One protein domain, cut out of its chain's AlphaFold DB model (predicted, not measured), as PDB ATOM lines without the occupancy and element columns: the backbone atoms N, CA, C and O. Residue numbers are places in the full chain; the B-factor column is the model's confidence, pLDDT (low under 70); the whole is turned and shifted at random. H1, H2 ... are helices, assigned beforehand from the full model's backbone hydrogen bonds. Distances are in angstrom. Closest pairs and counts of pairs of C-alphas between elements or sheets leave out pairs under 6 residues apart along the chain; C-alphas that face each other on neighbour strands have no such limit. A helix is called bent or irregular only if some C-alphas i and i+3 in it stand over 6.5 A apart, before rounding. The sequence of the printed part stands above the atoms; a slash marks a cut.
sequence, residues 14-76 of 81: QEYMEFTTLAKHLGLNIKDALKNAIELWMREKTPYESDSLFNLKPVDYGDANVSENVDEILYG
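This is residues 14 to 76 of the 81 residues of an uncharacterized protein of Candidatus Altiarchaeales archaeon HGW-Altiarchaeales-3 (UniProt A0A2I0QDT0). An extended, rod-shaped chain has a helical corner at one end, where the first turn of H2, the longest helix, packs about perpendicular on H1, and the short helix H3 alone at the other end. Between H2 and H3 runs a long stretch without a named element, residues 46 to 65, of which residues 46 to 50 and 52 to 65 stand free. The printed part has 63 residues with three named helices in the order H1, H2, H3 and no named strand; the class is all helix. It is extended, with a radius of gyration of the C-alphas of 21.2 A and spans of 59 by 26 by 15 A.

H2, residues 30 to 45, touches H1, residues 14 to 25, with its residues 30 to 33 alone, and H1 touches it with residues 19 to 23 alone. The closest C-alphas of the two are those of Ala 23 and Ala 33, 5.8 A apart. Their lines are about perpendicular, at 80 degrees. H3, residues 66 to 75, is apart from H1 and from H2. In H1 and H2 every O i to N i+4 pair is within hydrogen-bond range; in H3, 4 of 6 are.

H2 is 22.2 A long from first to last C-alpha, from Ile 30 at (1.746, -16.007, 57.947) to Lys 45. H1 is 16.7 A long and begins at C-alpha 14, (-1.248, -24.420, 46.272). H3 is 13.9 A long and ends at C-alpha 75, (26.149, 21.558, 55.838); it is irregular, with C-alphas 68 and 71 7.9 A apart.

The two C-alphas farthest apart are those of Gln 14 and Gly 62, 59.5 A. The link from H1 to H2 is tight, with 4 residues, and that from H2 to H3 is long, with 20. The printed part has no cut. The mean pLDDT of the printed part is 86.4, and residues 48 to 51 are under 70.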
ATOM      1  N   GLN A  14      -2.640 -24.418  46.723       96.81
ATOM      2  CA  GLN A  14      -1.248 -24.420  46.272       96.81
ATOM      3  C   GLN A  14      -0.539 -23.101  46.612       96.81
ATOM      4  O   GLN A  14       0.521 -23.121  47.232       96.81
ATOM      5  N   GLU A  15      -1.165 -21.967  46.294       94.19
ATOM      6  CA  GLU A  15      -0.647 -20.626  46.598       94.19
ATOM      7  C   GLU A  15      -0.418 -20.447  48.100       94.19
ATOM      8  O   GLU A  15       0.609 -19.925  48.528       94.19
ATOM      9  N   TYR A  16      -1.347 -20.943  48.923       94.81
ATOM     10  CA  TYR A  16      -1.189 -20.938  50.372       94.81
ATOM     11  C   TYR A  16       0.028 -21.758  50.811       94.81
ATOM     12  O   TYR A  16       0.834 -21.284  51.612       94.81
ATOM     13  N   MET A  17       0.210 -22.974  50.290       96.19
ATOM     14  CA  MET A  17       1.361 -23.813  50.648       96.19
ATOM     15  C   MET A  17       2.695 -23.169  50.257       96.19
ATOM     16  O   MET A  17       3.625 -23.139  51.068       96.19
ATOM     17  N   GLU A  18       2.782 -22.603  49.058       96.25
ATOM     18  CA  GLU A  18       3.972 -21.887  48.594       96.25
ATOM     19  C   GLU A  18       4.255 -20.666  49.474       96.25
ATOM     20  O   GLU A  18       5.363 -20.516  49.998       96.25
ATOM     21  N   PHE A  19       3.230 -19.858  49.746       94.81
ATOM     22  CA  PHE A  19       3.343 -18.677  50.594       94.81
ATOM     23  C   PHE A  19       3.782 -19.022  52.021       94.81
ATOM     24  O   PHE A  19       4.667 -18.374  52.579       94.81
ATOM     25  N   THR A  20       3.210 -20.070  52.622       95.19
ATOM     26  CA  THR A  20       3.600 -20.504  53.973       95.19
ATOM     27  C   THR A  20       5.030 -21.031  54.032       95.19
ATOM     28  O   THR A  20       5.724 -20.791  55.021       95.19
ATOM     29  N   THR A  21       5.493 -21.722  52.989       96.12
ATOM     30  CA  THR A  21       6.879 -22.198  52.895       96.12
ATOM     31  C   THR A  21       7.844 -21.018  52.830       96.12
ATOM     32  O   THR A  21       8.836 -20.983  53.560       96.12
ATOM     33  N   LEU A  22       7.507 -20.011  52.027       95.94
ATOM     34  CA  LEU A  22       8.309 -18.805  51.856       95.94
ATOM     35  C   LEU A  22       8.331 -17.953  53.136       95.94
ATOM     36  O   LEU A  22       9.397 -17.526  53.575       95.94
ATOM     37  N   ALA A  23       7.187 -17.800  53.808       96.25
ATOM     38  CA  ALA A  23       7.098 -17.125  55.104       96.25
ATOM     39  C   ALA A  23       7.983 -17.801  56.165       96.25
ATOM     40  O   ALA A  23       8.736 -17.120  56.860       96.25
ATOM     41  N   LYS A  24       7.959 -19.142  56.243       95.50
ATOM     42  CA  LYS A  24       8.827 -19.911  57.151       95.50
ATOM     43  C   LYS A  24      10.306 -19.712  56.842       95.50
ATOM     44  O   LYS A  24      11.090 -19.547  57.770       95.50
ATOM     45  N   HIS A  25      10.683 -19.716  55.562       96.00
ATOM     46  CA  HIS A  25      12.067 -19.489  55.148       96.00
ATOM     47  C   HIS A  25      12.580 -18.108  55.584       96.00
ATOM     48  O   HIS A  25      13.726 -17.978  56.001       96.00
ATOM     49  N   LEU A  26      11.705 -17.099  55.570       93.50
ATOM     50  CA  LEU A  26      11.997 -15.743  56.040       93.50
ATOM     51  C   LEU A  26      11.858 -15.566  57.565       93.50
ATOM     52  O   LEU A  26      12.016 -14.455  58.063       93.50
ATOM     53  N   GLY A  27      11.544 -16.628  58.316       95.31
ATOM     54  CA  GLY A  27      11.343 -16.560  59.768       95.31
ATOM     55  C   GLY A  27      10.096 -15.775  60.192       95.31
ATOM     56  O   GLY A  27      10.013 -15.321  61.332       95.31
ATOM     57  N   LEU A  28       9.126 -15.601  59.290       94.81
ATOM     58  CA  LEU A  28       7.900 -14.843  59.523       94.81
ATOM     59  C   LEU A  28       6.714 -15.775  59.783       94.81
ATOM     60  O   LEU A  28       6.583 -16.847  59.187       94.81
ATOM     61  N   ASN A  29       5.785 -15.333  60.634       94.06
ATOM     62  CA  ASN A  29       4.464 -15.951  60.670       94.06
ATOM     63  C   ASN A  29       3.631 -15.490  59.458       94.06
ATOM     64  O   ASN A  29       3.909 -14.467  58.833       94.06
ATOM     65  N   ILE A  30       2.577 -16.242  59.140       92.19
ATOM     66  CA  ILE A  30       1.746 -16.007  57.947       92.19
ATOM     67  C   ILE A  30       1.105 -14.611  57.960       92.19
ATOM     68  O   ILE A  30       0.986 -13.985  56.912       92.19
ATOM     69  N   LYS A  31       0.707 -14.103  59.133       91.81
ATOM     70  CA  LYS A  31       0.045 -12.794  59.256       91.81
ATOM     71  C   LYS A  31       1.011 -11.654  58.951       91.81
ATOM     72  O   LYS A  31       0.654 -10.744  58.209       91.81
ATOM     73  N   ASP A  32       2.224 -11.728  59.488       93.44
ATOM     74  CA  ASP A  32       3.263 -10.723  59.261       93.44
ATOM     75  C   ASP A  32       3.763 -10.768  57.818       93.44
ATOM     76  O   ASP A  32       3.899  -9.725  57.185       93.44
ATOM     77  N   ALA A  33       3.939 -11.969  57.258       94.44
ATOM     78  CA  ALA A  33       4.263 -12.132  55.846       94.44
ATOM     79  C   ALA A  33       3.181 -11.515  54.944       94.44
ATOM     80  O   ALA A  33       3.507 -10.794  54.003       94.44
ATOM     81  N   LEU A  34       1.896 -11.749  55.241       93.75
ATOM     82  CA  LEU A  34       0.786 -11.205  54.450       93.75
ATOM     83  C   LEU A  34       0.723  -9.680  54.561       93.75
ATOM     84  O   LEU A  34       0.520  -8.989  53.567       93.75
ATOM     85  N   LYS A  35       0.945  -9.146  55.764       92.38
ATOM     86  CA  LYS A  35       1.015  -7.704  55.985       92.38
ATOM     87  C   LYS A  35       2.156  -7.072  55.182       92.38
ATOM     88  O   LYS A  35       1.923  -6.087  54.488       92.38
ATOM     89  N   ASN A  36       3.346  -7.670  55.217       93.75
ATOM     90  CA  ASN A  36       4.491  -7.214  54.429       93.75
ATOM     91  C   ASN A  36       4.202  -7.273  52.926       93.75
ATOM     92  O   ASN A  36       4.526  -6.332  52.210       93.75
ATOM     93  N   ALA A  37       3.553  -8.337  52.446       92.44
ATOM     94  CA  ALA A  37       3.170  -8.462  51.043       92.44
ATOM     95  C   ALA A  37       2.208  -7.344  50.608       92.44
ATOM     96  O   ALA A  37       2.405  -6.745  49.554       92.44
ATOM     97  N   ILE A  38       1.215  -7.010  51.439       92.06
ATOM     98  CA  ILE A  38       0.296  -5.891  51.183       92.06
ATOM     99  C   ILE A  38       1.057  -4.558  51.152       92.06
ATOM    100  O   ILE A  38       0.839  -3.750  50.253       92.06
ATOM    101  N   GLU A  39       1.964  -4.318  52.103       90.75
ATOM    102  CA  GLU A  39       2.779  -3.095  52.141       90.75
ATOM    103  C   GLU A  39       3.684  -2.959  50.911       90.75
ATOM    104  O   GLU A  39       3.754  -1.882  50.319       90.75
ATOM    105  N   LEU A  40       4.339  -4.047  50.498       91.38
ATOM    106  CA  LEU A  40       5.174  -4.082  49.297       91.38
ATOM    107  C   LEU A  40       4.348  -3.834  48.037       91.38
ATOM    108  O   LEU A  40       4.722  -2.989  47.228       91.38
ATOM    109  N   TRP A  41       3.199  -4.498  47.909       91.62
ATOM    110  CA  TRP A  41       2.294  -4.300  46.781       91.62
ATOM    111  C   TRP A  41       1.818  -2.850  46.682       91.62
ATOM    112  O   TRP A  41       1.842  -2.262  45.604       91.62
ATOM    113  N   MET A  42       1.431  -2.238  47.808       88.19
ATOM    114  CA  MET A  42       1.046  -0.825  47.830       88.19
ATOM    115  C   MET A  42       2.200   0.073  47.391       88.19
ATOM    116  O   MET A  42       1.983   0.944  46.558       88.19
ATOM    117  N   ARG A  43       3.419  -0.138  47.903       84.12
ATOM    118  CA  ARG A  43       4.590   0.659  47.503       84.12
ATOM    119  C   ARG A  43       4.882   0.541  46.013       84.12
ATOM    120  O   ARG A  43       5.122   1.552  45.371       84.12
ATOM    121  N   GLU A  44       4.829  -0.670  45.467       86.06
ATOM    122  CA  GLU A  44       5.118  -0.921  44.054       86.06
ATOM    123  C   GLU A  44       4.046  -0.338  43.124       86.06
ATOM    124  O   GLU A  44       4.354   0.126  42.029       86.06
ATOM    125  N   LYS A  45       2.773  -0.375  43.539       86.69
ATOM    126  CA  LYS A  45       1.648   0.101  42.721       86.69
ATOM    127  C   LYS A  45       1.263   1.554  42.975       86.69
ATOM    128  O   LYS A  45       0.403   2.065  42.261       86.69
ATOM    129  N   THR A  46       1.863   2.218  43.961       80.69
ATOM    130  CA  THR A  46       1.647   3.651  44.180       80.69
ATOM    131  C   THR A  46       2.286   4.412  43.016       80.69
ATOM    132  O   THR A  46       3.495   4.290  42.817       80.69
ATOM    133  N   PRO A  47       1.512   5.176  42.223       76.56
ATOM    134  CA  PRO A  47       2.067   5.960  41.126       76.56
ATOM    135  C   PRO A  47       3.076   6.984  41.650       76.56
ATOM    136  O   PRO A  47       2.860   7.576  42.708       76.56
ATOM    137  N   TYR A  48       4.140   7.251  40.889       68.38
ATOM    138  CA  TYR A  48       5.140   8.267  41.248       68.38
ATOM    139  C   TYR A  48       4.511   9.663  41.398       68.38
ATOM    140  O   TYR A  48       4.976  10.455  42.212       68.38
ATOM    141  N   GLU A  49       3.403   9.950  40.698       68.44
ATOM    142  CA  GLU A  49       2.645  11.201  40.865       68.44
ATOM    143  C   GLU A  49       2.041  11.354  42.269       68.44
ATOM    144  O   GLU A  49       1.670  12.451  42.670       68.44
ATOM    145  N   SER A  50       1.918  10.263  43.026       68.56
ATOM    146  CA  SER A  50       1.411  10.265  44.405       68.56
ATOM    147  C   SER A  50       2.532  10.330  45.444       68.56
ATOM    148  O   SER A  50       2.258  10.481  46.635       68.56
ATOM    149  N   ASP A  51       3.790  10.204  45.020       69.69
ATOM    150  CA  ASP A  51       4.939  10.209  45.912       69.69
ATOM    151  C   ASP A  51       5.377  11.654  46.196       69.69
ATOM    152  O   ASP A  51       5.642  12.462  45.302       69.69
ATOM    153  N   SER A  52       5.439  12.001  47.480       71.25
ATOM    154  CA  SER A  52       5.834  13.330  47.944       71.25
ATOM    155  C   SER A  52       7.242  13.740  47.510       71.25
ATOM    156  O   SER A  52       7.484  14.934  47.373       71.25
ATOM    157  N   LEU A  53       8.155  12.787  47.288       73.00
ATOM    158  CA  LEU A  53       9.520  13.065  46.841       73.00
ATOM    159  C   LEU A  53       9.542  13.584  45.397       73.00
ATOM    160  O   LEU A  53      10.264  14.529  45.092       73.00
ATOM    161  N   PHE A  54       8.727  12.997  44.517       71.31
ATOM    162  CA  PHE A  54       8.684  13.345  43.091       71.31
ATOM    163  C   PHE A  54       7.815  14.574  42.793       71.31
ATOM    164  O   PHE A  54       7.921  15.157  41.718       71.31
ATOM    165  N   ASN A  55       7.004  15.005  43.760       73.06
ATOM    166  CA  ASN A  55       6.208  16.233  43.685       73.06
ATOM    167  C   ASN A  55       6.904  17.460  44.295       73.06
ATOM    168  O   ASN A  55       6.291  18.526  44.416       73.06
ATOM    169  N   LEU A  56       8.169  17.337  44.703       79.38
ATOM    170  CA  LEU A  56       8.935  18.481  45.179       79.38
ATOM    171  C   LEU A  56       9.180  19.449  44.021       79.38
ATOM    172  O   LEU A  56       9.706  19.079  42.972       79.38
ATOM    173  N   LYS A  57       8.818  20.718  44.226       81.38
ATOM    174  CA  LYS A  57       9.218  21.770  43.295       81.38
ATOM    175  C   LYS A  57      10.737  21.927  43.376       81.38
ATOM    176  O   LYS A  57      11.241  22.122  44.485       81.38
ATOM    177  N   PRO A  58      11.460  21.869  42.245       78.75
ATOM    178  CA  PRO A  58      12.880  22.168  42.256       78.75
ATOM    179  C   PRO A  58      13.079  23.603  42.749       78.75
ATOM    180  O   PRO A  58      12.355  24.519  42.351       78.75
ATOM    181  N   VAL A  59      14.046  23.779  43.644       82.50
ATOM    182  CA  VAL A  59      14.490  25.104  44.072       82.50
ATOM    183  C   VAL A  59      15.489  25.590  43.033       82.50
ATOM    184  O   VAL A  59      16.506  24.940  42.802       82.50
ATOM    185  N   ASP A  60      15.176  26.711  42.392       82.62
ATOM    186  CA  ASP A  60      16.118  27.394  41.514       82.62
ATOM    187  C   ASP A  60      17.088  28.218  42.366       82.62
ATOM    188  O   ASP A  60      16.680  29.136  43.079       82.62
ATOM    189  N   TYR A  61      18.367  27.859  42.311       80.69
ATOM    190  CA  TYR A  61      19.440  28.574  42.999       80.69
ATOM    191  C   TYR A  61      20.126  29.617  42.103       80.69
ATOM    192  O   TYR A  61      21.014  30.325  42.572       80.69
ATOM    193  N   GLY A  62      19.744  29.721  40.824       84.94
ATOM    194  CA  GLY A  62      20.306  30.686  39.876       84.94
ATOM    195  C   GLY A  62      21.741  30.394  39.417       84.94
ATOM    196  O   GLY A  62      22.321  31.214  38.708       84.94
ATOM    197  N   ASP A  63      22.313  29.247  39.793       84.25
ATOM    198  CA  ASP A  63      23.659  28.805  39.411       84.25
ATOM    199  C   ASP A  63      23.610  27.385  38.825       84.25
ATOM    200  O   ASP A  63      23.133  26.441  39.458       84.25
ATOM    201  N   ALA A  64      24.122  27.233  37.602       83.19
ATOM    202  CA  ALA A  64      24.173  25.958  36.890       83.19
ATOM    203  C   ALA A  64      25.092  24.927  37.569       83.19
ATOM    204  O   ALA A  64      24.874  23.726  37.411       83.19
ATOM    205  N   ASN A  65      26.079  25.384  38.345       84.25
ATOM    206  CA  ASN A  65      27.045  24.534  39.040       84.25
ATOM    207  C   ASN A  65      26.728  24.396  40.534       84.25
ATOM    208  O   ASN A  65      27.559  23.919  41.307       84.25
ATOM    209  N   VAL A  66      25.519  24.775  40.968       84.00
ATOM    210  CA  VAL A  66      25.139  24.718  42.387       84.00
ATOM    211  C   VAL A  66      25.224  23.301  42.966       84.00
ATOM    212  O   VAL A  66      25.485  23.122  44.156       84.00
ATOM    213  N   SER A  67      25.071  22.282  42.113       82.69
ATOM    214  CA  SER A  67      25.233  20.871  42.468       82.69
ATOM    215  C   SER A  67      26.644  20.536  42.970       82.69
ATOM    216  O   SER A  67      26.808  19.619  43.772       82.69
ATOM    217  N   GLU A  68      27.663  21.293  42.559       86.62
ATOM    218  CA  GLU A  68      29.046  21.082  42.985       86.62
ATOM    219  C   GLU A  68      29.304  21.575  44.414       86.62
ATOM    220  O   GLU A  68      30.220  21.069  45.069       86.62
ATOM    221  N   ASN A  69      28.472  22.501  44.904       84.25
ATOM    222  CA  ASN A  69      28.603  23.176  46.199       84.25
ATOM    223  C   ASN A  69      27.530  22.741  47.215       84.25
ATOM    224  O   ASN A  69      27.339  23.398  48.238       84.25
ATOM    225  N   VAL A  70      26.830  21.630  46.960       84.12
ATOM    226  CA  VAL A  70      25.742  21.122  47.822       84.12
ATOM    227  C   VAL A  70      26.194  20.940  49.271       84.12
ATOM    228  O   VAL A  70      25.446  21.272  50.189       84.12
ATOM    229  N   ASP A  71      27.427  20.473  49.481       82.81
ATOM    230  CA  ASP A  71      27.985  20.255  50.819       82.81
ATOM    231  C   ASP A  71      28.123  21.570  51.609       82.81
ATOM    232  O   ASP A  71      27.794  21.634  52.795       82.81
ATOM    233  N   GLU A  72      28.547  22.643  50.937       85.12
ATOM    234  CA  GLU A  72      28.677  23.975  51.534       85.12
ATOM    235  C   GLU A  72      27.297  24.583  51.823       85.12
ATOM    236  O   GLU A  72      27.091  25.165  52.886       85.12
ATOM    237  N   ILE A  73      26.327  24.385  50.926       82.69
ATOM    238  CA  ILE A  73      24.966  24.928  51.051       82.69
ATOM    239  C   ILE A  73      24.173  24.235  52.165       82.69
ATOM    240  O   ILE A  73      23.488  24.902  52.938       82.69
ATOM    241  N   LEU A  74      24.235  22.903  52.246       81.81
ATOM    242  CA  LEU A  74      23.433  22.134  53.201       81.81
ATOM    243  C   LEU A  74      24.096  22.010  54.570       81.81
ATOM    244  O   LEU A  74      23.397  22.008  55.584       81.81
ATOM    245  N   TYR A  75      25.424  21.890  54.611       84.06
ATOM    246  CA  TYR A  75      26.149  21.558  55.838       84.06
ATOM    247  C   TYR A  75      27.121  22.650  56.295       84.06
ATOM    248  O   TYR A  75      27.688  22.529  57.379       84.06
ATOM    249  N   GLY A  76      27.325  23.715  55.509       81.06
ATOM    250  CA  GLY A  76      28.280  24.779  55.838       81.06
ATOM    251  C   GLY A  76      29.740  24.317  55.815       81.06
ATOM    252  O   GLY A  76      30.612  24.985  56.371       81.06
TER     253      GLY A  76